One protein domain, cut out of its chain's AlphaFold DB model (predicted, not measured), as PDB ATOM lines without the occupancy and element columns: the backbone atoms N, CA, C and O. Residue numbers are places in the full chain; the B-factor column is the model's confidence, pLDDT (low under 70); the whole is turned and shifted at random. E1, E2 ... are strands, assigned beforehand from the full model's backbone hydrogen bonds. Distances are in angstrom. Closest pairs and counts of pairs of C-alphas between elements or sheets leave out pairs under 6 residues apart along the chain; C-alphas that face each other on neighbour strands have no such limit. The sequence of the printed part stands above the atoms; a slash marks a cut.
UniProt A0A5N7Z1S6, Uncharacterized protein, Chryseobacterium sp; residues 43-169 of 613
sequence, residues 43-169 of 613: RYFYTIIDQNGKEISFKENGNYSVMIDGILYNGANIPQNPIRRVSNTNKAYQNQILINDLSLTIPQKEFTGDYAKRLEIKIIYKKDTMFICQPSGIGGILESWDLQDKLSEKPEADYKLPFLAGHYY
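AT A GLANCE: This is residues 43 to 169 of the 613 residues of an uncharacterized protein of Chryseobacterium sp (UniProt A0A5N7Z1S6). With little regular structure, two small sheets stand loosely and partly face to face, joined by long loops; residues 140 to 147 stick out. The 127 printed residues hold nine named strands, E1 to E9, covering 45 residues: all strand. Both sheets are mixed: E3 E2 E6 E7 E9 and E5 E4 E1 E8. The whole is compact, radius of gyration of the C-alphas 15.1 A, spanning 42 by 33 by 27 A.

HOW THE PARTS SIT: Start at E1, residues 43 to 49, parallel to E4, residues 94 to 99; N 44 and O 96 are 2.8 A apart. E8, residues 159 to 162, is E1's other parallel neighbour; see N 47 and O 159, 2.8 A. E5, residues 102 to 107, forms a hairpin with E4; see N 95 and O 106, 2.8 A. In the other sheet find E3, residues 71 to 74, E2, 64 to 68, E6, 121 to 125, E7, 128 to 132, and E9, 166 to 168.

IN THESE COORDINATES: Find C-alpha 43 at (45.783, 2.528, 29.301), where E1 begins its 19.0 A; E9 ends at C-alpha 168, (45.712, -12.338, 34.180).

THE WHOLE: The printed part has no cut; the E7 to E8 link is long, and pLDDT is under 70 in 36 residues.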
ATOM      1  N   ARG A  43      46.657   2.312  28.145       81.94
ATOM      2  CA  ARG A  43      45.783   2.528  29.301       81.94
ATOM      3  C   ARG A  43      45.663   1.226  30.079       81.94
ATOM      4  O   ARG A  43      45.510   0.172  29.475       81.94
ATOM      5  N   TYR A  44      45.767   1.301  31.398       87.31
ATOM      6  CA  TYR A  44      45.555   0.196  32.333       87.31
ATOM      7  C   TYR A  44      44.441   0.621  33.286       87.31
ATOM      8  O   TYR A  44      44.717   1.055  34.405       87.31
ATOM      9  N   PHE A  45      43.204   0.607  32.791       87.50
ATOM     10  CA  PHE A  45      42.024   1.086  33.507       87.50
ATOM     11  C   PHE A  45      41.221  -0.103  34.026       87.50
ATOM     12  O   PHE A  45      40.492  -0.753  33.278       87.50
ATOM     13  N   TYR A  46      41.377  -0.392  35.315       88.88
ATOM     14  CA  TYR A  46      40.794  -1.560  35.965       88.88
ATOM     15  C   TYR A  46      40.069  -1.162  37.251       88.88
ATOM     16  O   TYR A  46      40.565  -0.364  38.039       88.88
ATOM     17  N   THR A  47      38.930  -1.788  37.512       91.81
ATOM     18  CA  THR A  47      38.289  -1.774  38.826       91.81
ATOM     19  C   THR A  47      38.473  -3.136  39.472       91.81
ATOM     20  O   THR A  47      38.041  -4.144  38.916       91.81
ATOM     21  N   ILE A  48      39.084  -3.185  40.653       93.31
ATOM     22  CA  ILE A  48      39.265  -4.418  41.422       93.31
ATOM     23  C   ILE A  48      38.295  -4.433  42.599       93.31
ATOM     24  O   ILE A  48      38.281  -3.506  43.415       93.31
ATOM     25  N   ILE A  49      37.493  -5.487  42.690       93.31
ATOM     26  CA  ILE A  49      36.494  -5.672  43.745       93.31
ATOM     27  C   ILE A  49      36.884  -6.791  44.711       93.31
ATOM     28  O   ILE A  49      37.587  -7.734  44.349       93.31
ATOM     29  N   ASP A  50      36.417  -6.679  45.949       89.56
ATOM     30  CA  ASP A  50      36.529  -7.721  46.959       89.56
ATOM     31  C   ASP A  50      35.503  -8.850  46.740       89.56
ATOM     32  O   ASP A  50      34.680  -8.827  45.820       89.56
ATOM     33  N   GLN A  51      35.538  -9.850  47.623       85.06
ATOM     34  CA  GLN A  51      34.613 -10.989  47.628       85.06
ATOM     35  C   GLN A  51      33.130 -10.606  47.799       85.06
ATOM     36  O   GLN A  51      32.256 -11.403  47.473       85.06
ATOM     37  N   ASN A  52      32.839  -9.397  48.290       87.38
ATOM     38  CA  ASN A  52      31.485  -8.874  48.473       87.38
ATOM     39  C   ASN A  52      31.047  -7.977  47.299       87.38
ATOM     40  O   ASN A  52      29.968  -7.387  47.341       87.38
ATOM     41  N   GLY A  53      31.880  -7.837  46.263       86.81
ATOM     42  CA  GLY A  53      31.611  -6.997  45.099       86.81
ATOM     43  C   GLY A  53      31.905  -5.507  45.296       86.81
ATOM     44  O   GLY A  53      31.568  -4.704  44.420       86.81
ATOM     45  N   LYS A  54      32.540  -5.124  46.411       91.94
ATOM     46  CA  LYS A  54      32.891  -3.735  46.729       91.94
ATOM     47  C   LYS A  54      34.266  -3.382  46.165       91.94
ATOM     48  O   LYS A  54      35.194  -4.177  46.252       91.94
ATOM     49  N   GLU A  55      34.418  -2.177  45.614       92.88
ATOM     50  CA  GLU A  55      35.721  -1.680  45.152       92.88
ATOM     51  C   GLU A  55      36.733  -1.614  46.301       92.88
ATOM     52  O   GLU A  55      36.434  -1.132  47.398       92.88
ATOM     53  N   ILE A  56      37.944  -2.099  46.042       92.94
ATOM     54  CA  ILE A  56      39.034  -2.084  47.016       92.94
ATOM     55  C   ILE A  56      39.669  -0.691  47.036       92.94
ATOM     56  O   ILE A  56      40.188  -0.242  46.018       92.94
ATOM     57  N   SER A  57      39.705  -0.024  48.190       92.62
ATOM     58  CA  SER A  57      40.560   1.158  48.363       92.62
ATOM     59  C   SER A  57      41.959   0.723  48.780       92.62
ATOM     60  O   SER A  57      42.143   0.207  49.884       92.62
ATOM     61  N   PHE A  58      42.954   0.939  47.921       93.25
ATOM     62  CA  PHE A  58      44.351   0.650  48.248       93.25
ATOM     63  C   PHE A  58      44.924   1.657  49.246       93.25
ATOM     64  O   PHE A  58      45.829   1.323  50.009       93.25
ATOM     65  N   LYS A  59      44.394   2.886  49.257       91.88
ATOM     66  CA  LYS A  59      44.836   3.943  50.167       91.88
ATOM     67  C   LYS A  59      44.360   3.714  51.597       91.88
ATOM     68  O   LYS A  59      45.132   3.894  52.536       91.88
ATOM     69  N   GLU A  60      43.095   3.335  51.761       90.88
ATOM     70  CA  GLU A  60      42.476   3.149  53.077       90.88
ATOM     71  C   GLU A  60      42.736   1.750  53.650       90.88
ATOM     72  O   GLU A  60      42.715   1.564  54.866       90.88
ATOM     73  N   ASN A  61      43.023   0.758  52.799       88.06
ATOM     74  CA  ASN A  61      43.275  -0.614  53.225       88.06
ATOM     75  C   ASN A  61      44.757  -0.992  53.106       88.06
ATOM     76  O   ASN A  61      45.187  -1.569  52.107       88.06
ATOM     77  N   GLY A  62      45.522  -0.761  54.178       82.50
ATOM     78  CA  GLY A  62      46.962  -1.057  54.241       82.50
ATOM     79  C   GLY A  62      47.357  -2.539  54.115       82.50
ATOM     80  O   GLY A  62      48.545  -2.859  54.091       82.50
ATOM     81  N   ASN A  63      46.383  -3.455  54.029       89.88
ATOM     82  CA  ASN A  63      46.639  -4.862  53.710       89.88
ATOM     83  C   ASN A  63      46.893  -5.095  52.216       89.88
ATOM     84  O   ASN A  63      47.376  -6.169  51.848       89.88
ATOM     85  N   TYR A  64      46.521  -4.133  51.370       93.31
ATOM     86  CA  TYR A  64      46.800  -4.173  49.946       93.31
ATOM     87  C   TYR A  64      48.054  -3.374  49.621       93.31
ATOM     88  O   TYR A  64      48.342  -2.333  50.207       93.31
ATOM     89  N   SER A  65      48.812  -3.847  48.645       94.38
ATOM     90  CA  SER A  65      49.923  -3.099  48.069       94.38
ATOM     91  C   SER A  65      49.928  -3.275  46.561       94.38
ATOM     92  O   SER A  65      49.582  -4.342  46.057       94.38
ATOM     93  N   VAL A  66      50.328  -2.236  45.835       95.81
ATOM     94  CA  VAL A  66      50.443  -2.276  44.376       95.81
ATOM     95  C   VAL A  66      51.902  -2.076  44.004       95.81
ATOM     96  O   VAL A  66      52.515  -1.092  44.402       95.81
ATOM     97  N   MET A  67      52.478  -3.010  43.255       94.69
ATOM     98  CA  MET A  67      53.831  -2.911  42.717       94.69
ATOM     99  C   MET A  67      53.770  -2.680  41.210       94.69
ATOM    100  O   MET A  67      53.102  -3.433  40.508       94.69
ATOM    101  N   ILE A  68      54.485  -1.674  40.712       91.38
ATOM    102  CA  ILE A  68      54.568  -1.351  39.283       91.38
ATOM    103  C   ILE A  68      56.042  -1.350  38.879       91.38
ATOM    104  O   ILE A  68      56.815  -0.553  39.405       91.38
ATOM    105  N   ASP A  69      56.443  -2.274  38.000       84.75
ATOM    106  CA  ASP A  69      57.837  -2.472  37.553       84.75
ATOM    107  C   ASP A  69      58.872  -2.466  38.705       84.75
ATOM    108  O   ASP A  69      59.980  -1.942  38.591       84.75
ATOM    109  N   GLY A  70      58.507  -3.070  39.841       84.94
ATOM    110  CA  GLY A  70      59.359  -3.195  41.030       84.94
ATOM    111  C   GLY A  70      59.216  -2.075  42.067       84.94
ATOM    112  O   GLY A  70      59.707  -2.233  43.182       84.94
ATOM    113  N   ILE A  71      58.511  -0.982  41.759       91.50
ATOM    114  CA  ILE A  71      58.226   0.093  42.720       91.50
ATOM    115  C   ILE A  71      56.957  -0.256  43.498       91.50
ATOM    116  O   ILE A  71      55.903  -0.442  42.894       91.50
ATOM    117  N   LEU A  72      57.056  -0.352  44.827       94.12
ATOM    118  CA  LEU A  72      55.956  -0.733  45.717       94.12
ATOM    119  C   LEU A  72      55.239   0.496  46.297       94.12
ATOM    120  O   LEU A  72      55.874   1.378  46.872       94.12
ATOM    121  N   TYR A  73      53.910   0.494  46.223       93.69
ATOM    122  CA  TYR A  73      53.015   1.491  46.804       93.69
ATOM    123  C   TYR A  73      52.051   0.818  47.798       93.69
ATOM    124  O   TYR A  73      51.523  -0.259  47.517       93.69
ATOM    125  N   ASN A  74      51.812   1.436  48.958       92.06
ATOM    126  CA  ASN A  74      50.897   0.934  49.995       92.06
ATOM    127  C   ASN A  74      50.290   2.109  50.782       92.06
ATOM    128  O   ASN A  74      51.001   3.069  51.102       92.06
ATOM    129  N   GLY A  75      48.995   2.022  51.101       88.56
ATOM    130  CA  GLY A  75      48.304   2.922  52.016       88.56
ATOM    131  C   GLY A  75      48.415   4.380  51.583       88.56
ATOM    132  O   GLY A  75      48.140   4.731  50.436       88.56
ATOM    133  N   ALA A  76      48.899   5.241  52.478       86.06
ATOM    134  CA  ALA A  76      49.057   6.669  52.200       86.06
ATOM    135  C   ALA A  76      49.984   6.987  51.006       86.06
ATOM    136  O   ALA A  76      49.870   8.067  50.431       86.06
ATOM    137  N   ASN A  77      50.864   6.059  50.606       89.81
ATOM    138  CA  ASN A  77      51.805   6.249  49.496       89.81
ATOM    139  C   ASN A  77      51.223   5.860  48.123       89.81
ATOM    140  O   ASN A  77      51.948   5.900  47.128       89.81
ATOM    141  N   ILE A  78      49.947   5.460  48.040       91.06
ATOM    142  CA  ILE A  78      49.275   5.187  46.763       91.06
ATOM    143  C   ILE A  78      49.151   6.496  45.962       91.06
ATOM    144  O   ILE A  78      48.550   7.456  46.453       91.06
ATOM    145  N   PRO A  79      49.709   6.576  44.738       90.69
ATOM    146  CA  PRO A  79      49.672   7.799  43.949       90.69
ATOM    147  C   PRO A  79      48.250   8.074  43.452       90.69
ATOM    148  O   PRO A  79      47.555   7.163  43.012       90.69
ATOM    149  N   GLN A  80      47.845   9.343  43.492       87.00
ATOM    150  CA  GLN A  80      46.535   9.820  43.025       87.00
ATOM    151  C   GLN A  80      46.719  10.977  42.034       87.00
ATOM    152  O   GLN A  80      46.115  12.044  42.149       87.00
ATOM    153  N   ASN A  81      47.641  10.799  41.084       80.50
ATOM    154  CA  ASN A  81      47.960  11.825  40.102       80.50
ATOM    155  C   ASN A  81      46.816  11.958  39.085       80.50
ATOM    156  O   ASN A  81      46.402  10.940  38.521       80.50
ATOM    157  N   PRO A  82      46.330  13.175  38.780       70.81
ATOM    158  CA  PRO A  82      45.313  13.361  37.754       70.81
ATOM    159  C   PRO A  82      45.775  12.786  36.410       70.81
ATOM    160  O   PRO A  82      46.852  13.138  35.915       70.81
ATOM    161  N   ILE A  83      44.960  11.923  35.802       73.81
ATOM    162  CA  ILE A  83      45.241  11.393  34.465       73.81
ATOM    163  C   ILE A  83      44.872  12.472  33.456       73.81
ATOM    164  O   ILE A  83      43.703  12.760  33.218       73.81
ATOM    165  N   ARG A  84      45.893  13.108  32.883       66.94
ATOM    166  CA  ARG A  84      45.711  14.179  31.903       66.94
ATOM    167  C   ARG A  84      45.614  13.617  30.491       66.94
ATOM    168  O   ARG A  84      46.279  12.638  30.146       66.94
ATOM    169  N   ARG A  85      44.832  14.301  29.655       62.72
ATOM    170  CA  ARG A  85      44.790  14.066  28.210       62.72
ATOM    171  C   ARG A  85      46.196  14.200  27.617       62.72
ATOM    172  O   ARG A  85      46.948  15.107  27.975       62.72
ATOM    173  N   VAL A  86      46.544  13.296  26.707       61.94
ATOM    174  CA  VAL A  86      47.799  13.361  25.948       61.94
ATOM    175  C   VAL A  86      47.701  14.568  25.011       61.94
ATOM    176  O   VAL A  86      46.772  14.643  24.208       61.94
ATOM    177  N   SER A  87      48.603  15.547  25.135       55.31
ATOM    178  CA  SER A  87      48.624  16.688  24.216       55.31
ATOM    179  C   SER A  87      49.195  16.268  22.861       55.31
ATOM    180  O   SER A  87      50.165  15.515  22.795       55.31
ATOM    181  N   ASN A  88      48.666  16.839  21.774       54.44
ATOM    182  CA  ASN A  88      49.182  16.625  20.411       54.44
ATOM    183  C   ASN A  88      50.644  17.094  20.225       54.44
ATOM    184  O   ASN A  88      51.237  16.870  19.176       54.44
ATOM    185  N   THR A  89      51.217  17.778  21.220       47.56
ATOM    186  CA  THR A  89      52.584  18.316  21.215       47.56
ATOM    187  C   THR A  89      53.600  17.408  21.907       47.56
ATOM    188  O   THR A  89      54.802  17.569  21.694       47.56
ATOM    189  N   ASN A  90      53.147  16.446  22.718       49.47
ATOM    190  CA  ASN A  90      54.033  15.557  23.456       49.47
ATOM    191  C   ASN A  90      54.401  14.352  22.586       49.47
ATOM    192  O   ASN A  90      53.620  13.425  22.411       49.47
ATOM    193  N   LYS A  91      55.638  14.343  22.081       50.28
ATOM    194  CA  LYS A  91      56.239  13.222  21.330       50.28
ATOM    195  C   LYS A  91      56.474  11.953  22.175       50.28
ATOM    196  O   LYS A  91      57.062  10.999  21.677       50.28
ATOM    197  N   ALA A  92      56.084  11.947  23.450       53.25
ATOM    198  CA  ALA A  92      56.360  10.862  24.380       53.25
ATOM    199  C   ALA A  92      55.124   9.971  24.541       53.25
ATOM    200  O   ALA A  92      54.102  10.396  25.078       53.25
ATOM    201  N   TYR A  93      55.232   8.719  24.099       70.69
ATOM    202  CA  TYR A  93      54.265   7.684  24.443       70.69
ATOM    203  C   TYR A  93      54.270   7.470  25.967       70.69
ATOM    204  O   TYR A  93      55.331   7.482  26.592       70.69
ATOM    205  N   GLN A  94      53.103   7.283  26.587       77.06
ATOM    206  CA  GLN A  94      52.979   7.099  28.041       77.06
ATOM    207  C   GLN A  94      52.116   5.880  28.394       77.06
ATOM    208  O   GLN A  94      51.327   5.398  27.580       77.06
ATOM    209  N   ASN A  95      52.301   5.342  29.597       81.88
ATOM    210  CA  ASN A  95      51.386   4.404  30.235       81.88
ATOM    211  C   ASN A  95      50.518   5.197  31.219       81.88
ATOM    212  O   ASN A  95      51.053   5.830  32.130       81.88
ATOM    213  N   GLN A  96      49.202   5.170  31.031       86.06
ATOM    214  CA  GLN A  96      48.222   5.727  31.962       86.06
ATOM    215  C   GLN A  96      47.622   4.589  32.774       86.06
ATOM    216  O   GLN A  96      47.074   3.645  32.210       86.06
ATOM    217  N   ILE A  97      47.729   4.671  34.091       89.38
ATOM    218  CA  ILE A  97      47.305   3.618  35.009       89.38
ATOM    219  C   ILE A  97      46.221   4.207  35.897       89.38
ATOM    220  O   ILE A  97      46.469   5.204  36.575       89.38
ATOM    221  N   LEU A  98      45.036   3.597  35.873       89.81
ATOM    222  CA  LEU A  98      43.928   3.893  36.774       89.81
ATOM    223  C   LEU A  98      43.413   2.575  37.328       89.81
ATOM    224  O   LEU A  98      42.747   1.827  36.618       89.81
ATOM    225  N   ILE A  99      43.730   2.278  38.582       91.81
ATOM    226  CA  ILE A  99      43.221   1.076  39.236       91.81
ATOM    227  C   ILE A  99      42.596   1.480  40.562       91.81
ATOM    228  O   ILE A  99      43.310   1.848  41.489       91.81
ATOM    229  N   ASN A 100      41.265   1.428  40.644       91.94
ATOM    230  CA  ASN A 100      40.481   1.939  41.776       91.94
ATOM    231  C   ASN A 100      40.843   3.389  42.164       91.94
ATOM    232  O   ASN A 100      40.466   4.334  41.466       91.94
ATOM    233  N   ASP A 101      41.533   3.565  43.295       90.44
ATOM    234  CA  ASP A 101      42.004   4.832  43.857       90.44
ATOM    235  C   ASP A 101      43.493   5.116  43.578       90.44
ATOM    236  O   ASP A 101      43.985   6.166  43.995       90.44
ATOM    237  N   LEU A 102      44.187   4.231  42.848       92.19
ATOM    238  CA  LEU A 102      45.535   4.439  42.315       92.19
ATOM    239  C   LEU A 102      45.469   5.083  40.929       92.19
ATOM    240  O   LEU A 102      44.869   4.527  40.005       92.19
ATOM    241  N   SER A 103      46.165   6.205  40.750       90.19
ATOM    242  CA  SER A 103      46.360   6.831  39.446       90.19
ATOM    243  C   SER A 103      47.796   7.315  39.228       90.19
ATOM    244  O   SER A 103      48.382   8.053  40.029       90.19
ATOM    245  N   LEU A 104      48.387   6.884  38.111       89.38
ATOM    246  CA  LEU A 104      49.788   7.133  37.776       89.38
ATOM    247  C   LEU A 104      49.985   7.258  36.260       89.38
ATOM    248  O   LEU A 104      49.369   6.537  35.478       89.38
ATOM    249  N   THR A 105      50.891   8.145  35.850       85.75
ATOM    250  CA  THR A 105      51.346   8.263  34.459       85.75
ATOM    251  C   THR A 105      52.846   7.999  34.411       85.75
ATOM    252  O   THR A 105      53.605   8.678  35.101       85.75
ATOM    253  N   ILE A 106      53.276   7.031  33.600       84.12
ATOM    254  CA  ILE A 106      54.690   6.666  33.441       84.12
ATOM    255  C   ILE A 106      55.090   6.858  31.972       84.12
ATOM    256  O   ILE A 106      54.448   6.267  31.101       84.12
ATOM    257  N   PRO A 107      56.137   7.642  31.656       77.94
ATOM    258  CA  PRO A 107      56.664   7.729  30.295       77.94
ATOM    259  C   PRO A 107      57.100   6.351  29.779       77.94
ATOM    260  O   PRO A 107      57.767   5.600  30.491       77.94
ATOM    261  N   GLN A 108      56.758   6.010  28.537       72.25
ATOM    262  CA  GLN A 108      57.316   4.827  27.885       72.25
ATOM    263  C   GLN A 108      58.775   5.142  27.521       72.25
ATOM    264  O   GLN A 108      59.040   6.100  26.793       72.25
ATOM    265  N   LYS A 109      59.738   4.369  28.040       59.31
ATOM    266  CA  LYS A 109      61.123   4.423  27.545       59.31
ATOM    267  C   LYS A 109      61.114   3.900  26.103       59.31
ATOM    268  O   LYS A 109      60.535   2.846  25.881       59.31
ATOM    269  N   GLU A 110      61.660   4.698  25.182       52.44
ATOM    270  CA  GLU A 110      61.754   4.549  23.715       52.44
ATOM    271  C   GLU A 110      61.001   3.377  23.051       52.44
ATOM    272  O   GLU A 110      61.241   2.203  23.315       52.44
ATOM    273  N   PHE A 111      60.149   3.712  22.077       52.81
ATOM    274  CA  PHE A 111      59.523   2.756  21.162       52.81
ATOM    275  C   PHE A 111      60.588   2.125  20.242       52.81
ATOM    276  O   PHE A 111      60.773   2.552  19.104       52.81
ATOM    277  N   THR A 112      61.317   1.120  20.724       45.22
ATOM    278  CA  THR A 112      62.256   0.313  19.929       45.22
ATOM    279  C   THR A 112      61.591  -1.000  19.495       45.22
ATOM    280  O   THR A 112      61.967  -2.092  19.905       45.22
ATOM    281  N   GLY A 113      60.565  -0.897  18.645       49.75
ATOM    282  CA  GLY A 113      59.953  -2.048  17.960       49.75
ATOM    283  C   GLY A 113      59.228  -3.074  18.851       49.75
ATOM    284  O   GLY A 113      58.927  -2.827  20.020       49.75
ATOM    285  N   ASP A 114      58.926  -4.238  18.265       48.59
ATOM    286  CA  ASP A 114      58.046  -5.303  18.795       48.59
ATOM    287  C   ASP A 114      58.513  -5.977  20.110       48.59
ATOM    288  O   ASP A 114      57.813  -6.839  20.651       48.59
ATOM    289  N   TYR A 115      59.660  -5.560  20.662       49.84
ATOM    290  CA  TYR A 115      60.348  -6.175  21.807       49.84
ATOM    291  C   TYR A 115      60.351  -5.316  23.084       49.84
ATOM    292  O   TYR A 115      61.090  -5.594  24.030       49.84
ATOM    293  N   ALA A 116      59.540  -4.257  23.146       59.28
ATOM    294  CA  ALA A 116      59.420  -3.457  24.362       59.28
ATOM    295  C   ALA A 116      58.724  -4.256  25.484       59.28
ATOM    296  O   ALA A 116      57.561  -4.647  25.347       59.28
ATOM    297  N   LYS A 117      59.420  -4.450  26.613       65.31
ATOM    298  CA  LYS A 117      58.872  -5.077  27.826       65.31
ATOM    299  C   LYS A 117      57.571  -4.372  28.244       65.31
ATOM    300  O   LYS A 117      57.534  -3.144  28.352       65.31
ATOM    301  N   ARG A 118      56.500  -5.141  28.468       74.50
ATOM    302  CA  ARG A 118      55.237  -4.603  29.004       74.50
ATOM    303  C   ARG A 118      55.398  -4.217  30.476       74.50
ATOM    304  O   ARG A 118      56.205  -4.811  31.188       74.50
ATOM    305  N   LEU A 119      54.606  -3.239  30.912       82.00
ATOM    306  CA  LEU A 119      54.549  -2.811  32.307       82.00
ATOM    307  C   LEU A 119      53.988  -3.962  33.154       82.00
ATOM    308  O   LEU A 119      52.906  -4.461  32.853       82.00
ATOM    309  N   GLU A 120      54.705  -4.386  34.192       87.12
ATOM    310  CA  GLU A 120      54.223  -5.409  35.124       87.12
ATOM    311  C   GLU A 120      53.570  -4.739  36.343       87.12
ATOM    312  O   GLU A 120      54.238  -4.039  37.106       87.12
ATOM    313  N   ILE A 121      52.270  -4.974  36.545       92.50
ATOM    314  CA  ILE A 121      51.506  -4.527  37.716       92.50
ATOM    315  C   ILE A 121      51.202  -5.741  38.595       92.50
ATOM    316  O   ILE A 121      50.675  -6.746  38.116       92.50
ATOM    317  N   LYS A 122      51.503  -5.649  39.891       95.44
ATOM    318  CA  LYS A 122      51.159  -6.660  40.901       95.44
ATOM    319  C   LYS A 122      50.287  -6.029  41.965       95.44
ATOM    320  O   LYS A 122      50.684  -5.031  42.556       95.44
ATOM    321  N   ILE A 123      49.139  -6.624  42.240       95.62
ATOM    322  CA  ILE A 123      48.275  -6.249  43.357       95.62
ATOM    323  C   ILE A 123      48.407  -7.359  44.393       95.62
ATOM    324  O   ILE A 123      48.102  -8.517  44.116       95.62
ATOM    325  N   ILE A 124      48.930  -7.014  45.562       95.69
ATOM    326  CA  ILE A 124      49.329  -7.944  46.617       95.69
ATOM    327  C   ILE A 124      48.374  -7.761  47.791       95.69
ATOM    328  O   ILE A 124      48.181  -6.641  48.257       95.69
ATOM    329  N   TYR A 125      47.808  -8.859  48.282       93.62
ATOM    330  CA  TYR A 125      47.014  -8.899  49.505       93.62
ATOM    331  C   TYR A 125      47.486 -10.064  50.364       93.62
ATOM    332  O   TYR A 125      47.276 -11.229  50.024       93.62
ATOM    333  N   LYS A 126      48.128  -9.766  51.497       88.75
ATOM    334  CA  LYS A 126      48.764 -10.786  52.349       88.75
ATOM    335  C   LYS A 126      49.727 -11.670  51.528       88.75
ATOM    336  O   LYS A 126      50.769 -11.188  51.101       88.75
ATOM    337  N   LYS A 127      49.385 -12.948  51.317       89.44
ATOM    338  CA  LYS A 127      50.176 -13.926  50.545       89.44
ATOM    339  C   LYS A 127      49.757 -14.033  49.074       89.44
ATOM    340  O   LYS A 127      50.462 -14.650  48.282       89.44
ATOM    341  N   ASP A 128      48.608 -13.466  48.728       93.88
ATOM    342  CA  ASP A 128      47.980 -13.613  47.424       93.88
ATOM    343  C   ASP A 128      48.411 -12.462  46.513       93.88
ATOM    344  O   ASP A 128      48.524 -11.314  46.945       93.88
ATOM    345  N   THR A 129      48.700 -12.760  45.245       95.31
ATOM    346  CA  THR A 129      49.148 -11.756  44.271       95.31
ATOM    347  C   THR A 129      48.425 -11.927  42.942       95.31
ATOM    348  O   THR A 129      48.459 -12.998  42.338       95.31
ATOM    349  N   MET A 130      47.798 -10.849  42.488       94.75
ATOM    350  CA  MET A 130      47.230 -10.687  41.152       94.75
ATOM    351  C   MET A 130      48.262  -9.989  40.261       94.75
ATOM    352  O   MET A 130      48.766  -8.928  40.627       94.75
ATOM    353  N   PHE A 131      48.563 -10.561  39.097       92.94
ATOM    354  CA  PHE A 131      49.489  -9.997  38.111       92.94
ATOM    355  C   PHE A 131      48.719  -9.523  36.875       92.94
ATOM    356  O   PHE A 131      47.934 -10.285  36.311       92.94
ATOM    357  N   ILE A 132      48.964  -8.283  36.448       89.38
ATOM    358  CA  ILE A 132      48.392  -7.660  35.248       89.38
ATOM    359  C   ILE A 132      49.539  -7.034  34.448       89.38
ATOM    360  O   ILE A 132      50.265  -6.189  34.967       89.38
ATOM    361  N   CYS A 133      49.693  -7.398  33.176       81.50
ATOM    362  CA  CYS A 133      50.677  -6.762  32.286       81.50
ATOM    363  C   CYS A 133      50.106  -6.274  30.957       81.50
ATOM    364  O   CYS A 133      50.842  -5.809  30.085       81.50
ATOM    365  N   GLN A 134      48.798  -6.417  30.762       79.94
ATOM    366  CA  GLN A 134      48.147  -6.057  29.517       79.94
ATOM    367  C   GLN A 134      47.467  -4.686  29.627       79.94
ATOM    368  O   GLN A 134      46.743  -4.447  30.598       79.94
ATOM    369  N   PRO A 135      47.657  -3.787  28.645       79.00
ATOM    370  CA  PRO A 135      46.848  -2.582  28.567       79.00
ATOM    371  C   PRO A 135      45.389  -2.940  28.262       79.00
ATOM    372  O   PRO A 135      45.111  -3.766  27.394       79.00
ATOM    373  N   SER A 136      44.459  -2.294  28.952       74.81
ATOM    374  CA  SER A 136      43.023  -2.422  28.713       74.81
ATOM    375  C   SER A 136      42.541  -1.649  27.480       74.81
ATOM    376  O   SER A 136      41.513  -1.987  26.895       74.81
ATOM    377  N   GLY A 137      43.334  -0.670  27.037       70.50
ATOM    378  CA  GLY A 137      43.126   0.082  25.806       70.50
ATOM    379  C   GLY A 137      44.421   0.711  25.293       70.50
ATOM    380  O   GLY A 137      45.395   0.883  26.032       70.50
ATOM    381  N   ILE A 138      44.439   1.062  24.010       65.38
ATOM    382  CA  ILE A 138      45.518   1.824  23.374       65.38
ATOM    383  C   ILE A 138      44.860   2.988  22.640       65.38
ATOM    384  O   ILE A 138      43.837   2.789  21.988       65.38
ATOM    385  N   GLY A 139      45.424   4.192  22.733       55.91
ATOM    386  CA  GLY A 139      44.976   5.312  21.902       55.91
ATOM    387  C   GLY A 139      44.942   4.939  20.407       55.91
ATOM    388  O   GLY A 139      45.750   4.138  19.934       55.91
ATOM    389  N   GLY A 140      43.981   5.465  19.640       45.81
ATOM    390  CA  GLY A 140      43.878   5.170  18.207       45.81
ATOM    391  C   GLY A 140      42.631   5.741  17.521       45.81
ATOM    392  O   GLY A 140      41.571   5.854  18.121       45.81
ATOM    393  N   ILE A 141      42.778   6.079  16.235       38.25
ATOM    394  CA  ILE A 141      41.916   6.913  15.358       38.25
ATOM    395  C   ILE A 141      40.404   6.569  15.327       38.25
ATOM    396  O   ILE A 141      39.611   7.416  14.922       38.25
ATOM    397  N   LEU A 142      39.994   5.363  15.731       37.16
ATOM    398  CA  LEU A 142      38.614   4.864  15.596       37.16
ATOM    399  C   LEU A 142      37.761   4.980  16.867       37.16
ATOM    400  O   LEU A 142      36.538   4.904  16.774       37.16
ATOM    401  N   GLU A 143      38.362   5.240  18.028       41.09
ATOM    402  CA  GLU A 143      37.613   5.674  19.210       41.09
ATOM    403  C   GLU A 143      37.343   7.174  19.074       41.09
ATOM    404  O   GLU A 143      38.081   8.009  19.585       41.09
ATOM    405  N   SER A 144      36.331   7.466  18.251       35.59
ATOM    406  CA  SER A 144      35.569   8.706  18.084       35.59
ATOM    407  C   SER A 144      36.231  10.005  18.551       35.59
ATOM    408  O   SER A 144      36.523  10.213  19.729       35.59
ATOM    409  N   TRP A 145      36.268  10.978  17.644       34.16
ATOM    410  CA  TRP A 145      36.477  12.388  17.973       34.16
ATOM    411  C   TRP A 145      35.526  12.894  19.089       34.16
ATOM    412  O   TRP A 145      35.859  13.866  19.751       34.16
ATOM    413  N   ASP A 146      34.434  12.179  19.393       34.00
ATOM    414  CA  ASP A 146      33.533  12.431  20.531       34.00
ATOM    415  C   ASP A 146      34.098  12.096  21.929       34.00
ATOM    416  O   ASP A 146      33.601  12.623  22.924       34.00
ATOM    417  N   LEU A 147      35.145  11.266  22.050       39.28
ATOM    418  CA  LEU A 147      35.825  11.015  23.337       39.28
ATOM    419  C   LEU A 147      36.863  12.097  23.667       39.28
ATOM    420  O   LEU A 147      37.332  12.181  24.802       39.28
ATOM    421  N   GLN A 148      37.216  12.948  22.697       43.28
ATOM    422  CA  GLN A 148      38.148  14.050  22.930       43.28
ATOM    423  C   GLN A 148      37.559  15.129  23.851       43.28
ATOM    424  O   GLN A 148      38.323  15.756  24.588       43.28
ATOM    425  N   ASP A 149      36.231  15.274  23.877       39.44
ATOM    426  CA  ASP A 149      35.532  16.338  24.609       39.44
ATOM    427  C   ASP A 149      34.747  15.839  25.843       39.44
ATOM    428  O   ASP A 149      34.065  16.627  26.496       39.44
ATOM    429  N   LYS A 150      34.847  14.548  26.205       42.00
ATOM    430  CA  LYS A 150      34.051  13.930  27.291       42.00
ATOM    431  C   LYS A 150      34.842  13.086  28.300       42.00
ATOM    432  O   LYS A 150      34.302  12.142  28.869       42.00
ATOM    433  N   LEU A 151      36.100  13.417  28.583       47.56
ATOM    434  CA  LEU A 151      36.723  12.902  29.808       47.56
ATOM    435  C   LEU A 151      36.196  13.721  30.994       47.56
ATOM    436  O   LEU A 151      36.747  14.764  31.335       47.56
ATOM    437  N   SER A 152      35.102  13.247  31.596       46.41
ATOM    438  CA  SER A 152      34.730  13.594  32.970       46.41
ATOM    439  C   SER A 152      35.912  13.332  33.914       46.41
ATOM    440  O   SER A 152      36.792  12.533  33.599       46.41
ATOM    441  N   GLU A 153      35.927  13.976  35.084       53.22
ATOM    442  CA  GLU A 153      37.037  14.005  36.063       53.22
ATOM    443  C   GLU A 153      37.566  12.624  36.540       53.22
ATOM    444  O   GLU A 153      38.584  12.559  37.229       53.22
ATOM    445  N   LYS A 154      36.947  11.512  36.119       60.88
ATOM    446  CA  LYS A 154      37.445  10.135  36.238       60.88
ATOM    447  C   LYS A 154      36.973   9.307  35.021       60.88
ATOM    448  O   LYS A 154      35.760   9.228  34.816       60.88
ATOM    449  N   PRO A 155      37.865   8.716  34.197       66.75
ATOM    450  CA  PRO A 155      37.446   7.796  33.140       66.75
ATOM    451  C   PRO A 155      36.876   6.502  33.737       66.75
ATOM    452  O   PRO A 155      37.316   6.061  34.801       66.75
ATOM    453  N   GLU A 156      35.900   5.900  33.055       70.69
ATOM    454  CA  GLU A 156      35.350   4.593  33.432       70.69
ATOM    455  C   GLU A 156      36.404   3.490  33.233       70.69
ATOM    456  O   GLU A 156      37.249   3.577  32.337       70.69
ATOM    457  N   ALA A 157      36.386   2.468  34.093       75.44
ATOM    458  CA  ALA A 157      37.278   1.323  33.952       75.44
ATOM    459  C   ALA A 157      36.873   0.465  32.748       75.44
ATOM    460  O   ALA A 157      35.694   0.187  32.545       75.44
ATOM    461  N   ASP A 158      37.858  -0.018  31.988       75.88
ATOM    462  CA  ASP A 158      37.614  -0.943  30.877       75.88
ATOM    463  C   ASP A 158      37.185  -2.329  31.376       75.88
ATOM    464  O   ASP A 158      36.453  -3.040  30.689       75.88
ATOM    465  N   TYR A 159      37.661  -2.716  32.565       79.94
ATOM    466  CA  TYR A 159      37.437  -4.029  33.159       79.94
ATOM    467  C   TYR A 159      37.138  -3.932  34.652       79.94
ATOM    468  O   TYR A 159      37.803  -3.193  35.378       79.94
ATOM    469  N   LYS A 160      36.188  -4.743  35.128       87.62
ATOM    470  CA  LYS A 160      35.868  -4.916  36.552       87.62
ATOM    471  C   LYS A 160      36.124  -6.364  36.976       87.62
ATOM    472  O   LYS A 160      35.441  -7.269  36.499       87.62
ATOM    473  N   LEU A 161      37.102  -6.579  37.856       89.56
ATOM    474  CA  LEU A 161      37.656  -7.896  38.186       89.56
ATOM    475  C   LEU A 161      37.588  -8.175  39.696       89.56
ATOM    476  O   LEU A 161      37.976  -7.308  40.482       89.56
ATOM    477  N   PRO A 162      37.153  -9.367  40.139       90.50
ATOM    478  CA  PRO A 162      37.343  -9.785  41.522       90.50
ATOM    479  C   PRO A 162      38.829  -9.981  41.821       90.50
ATOM    480  O   PRO A 162      39.591 -10.448  40.974       90.50
ATOM    481  N   PHE A 163      39.255  -9.654  43.040       91.69
ATOM    482  CA  PHE A 163      40.608  -9.966  43.477       91.69
ATOM    483  C   PHE A 163      40.782 -11.481  43.654       91.69
ATOM    484  O   PHE A 163      40.354 -12.050  44.657       91.69
ATOM    485  N   LEU A 164      41.447 -12.123  42.692       90.88
ATOM    486  CA  LEU A 164      41.922 -13.507  42.787       90.88
ATOM    487  C   LEU A 164      43.414 -13.559  42.454       90.88
ATOM    488  O   LEU A 164      43.862 -12.878  41.528       90.88
ATOM    489  N   ALA A 165      44.173 -14.372  43.188       91.81
ATOM    490  CA  ALA A 165      45.591 -14.584  42.915       91.81
ATOM    491  C   ALA A 165      45.794 -15.277  41.561       91.81
ATOM    492  O   ALA A 165      45.084 -16.227  41.237       91.81
ATOM    493  N   GLY A 166      46.795 -14.844  40.797       93.19
ATOM    494  CA  GLY A 166      47.101 -15.434  39.496       93.19
ATOM    495  C   GLY A 166      47.579 -14.427  38.458       93.19
ATOM    496  O   GLY A 166      47.656 -13.227  38.720       93.19
ATOM    497  N   HIS A 167      47.917 -14.936  37.275       91.62
ATOM    498  CA  HIS A 167      48.423 -14.139  36.165       91.62
ATOM    499  C   HIS A 167      47.322 -13.907  35.135       91.62
ATOM    500  O   HIS A 167      46.904 -14.848  34.462       91.62
ATOM    501  N   TYR A 168      46.846 -12.670  35.033       88.50
ATOM    502  CA  TYR A 168      45.712 -12.338  34.180       88.50
ATOM    503  C   TYR A 168      46.148 -12.059  32.750       88.50
ATOM    504  O   TYR A 168      47.090 -11.300  32.512       88.50
ATOM    505  N   TYR A 169      45.420 -12.633  31.796       85.44
ATOM    506  CA  TYR A 169      45.634 -12.409  30.371       85.44
ATOM    507  C   TYR A 169      44.294 -12.271  29.658       85.44
ATOM    508  O   TYR A 169      43.442 -13.140  29.783       85.44
TER     509      TYR A 169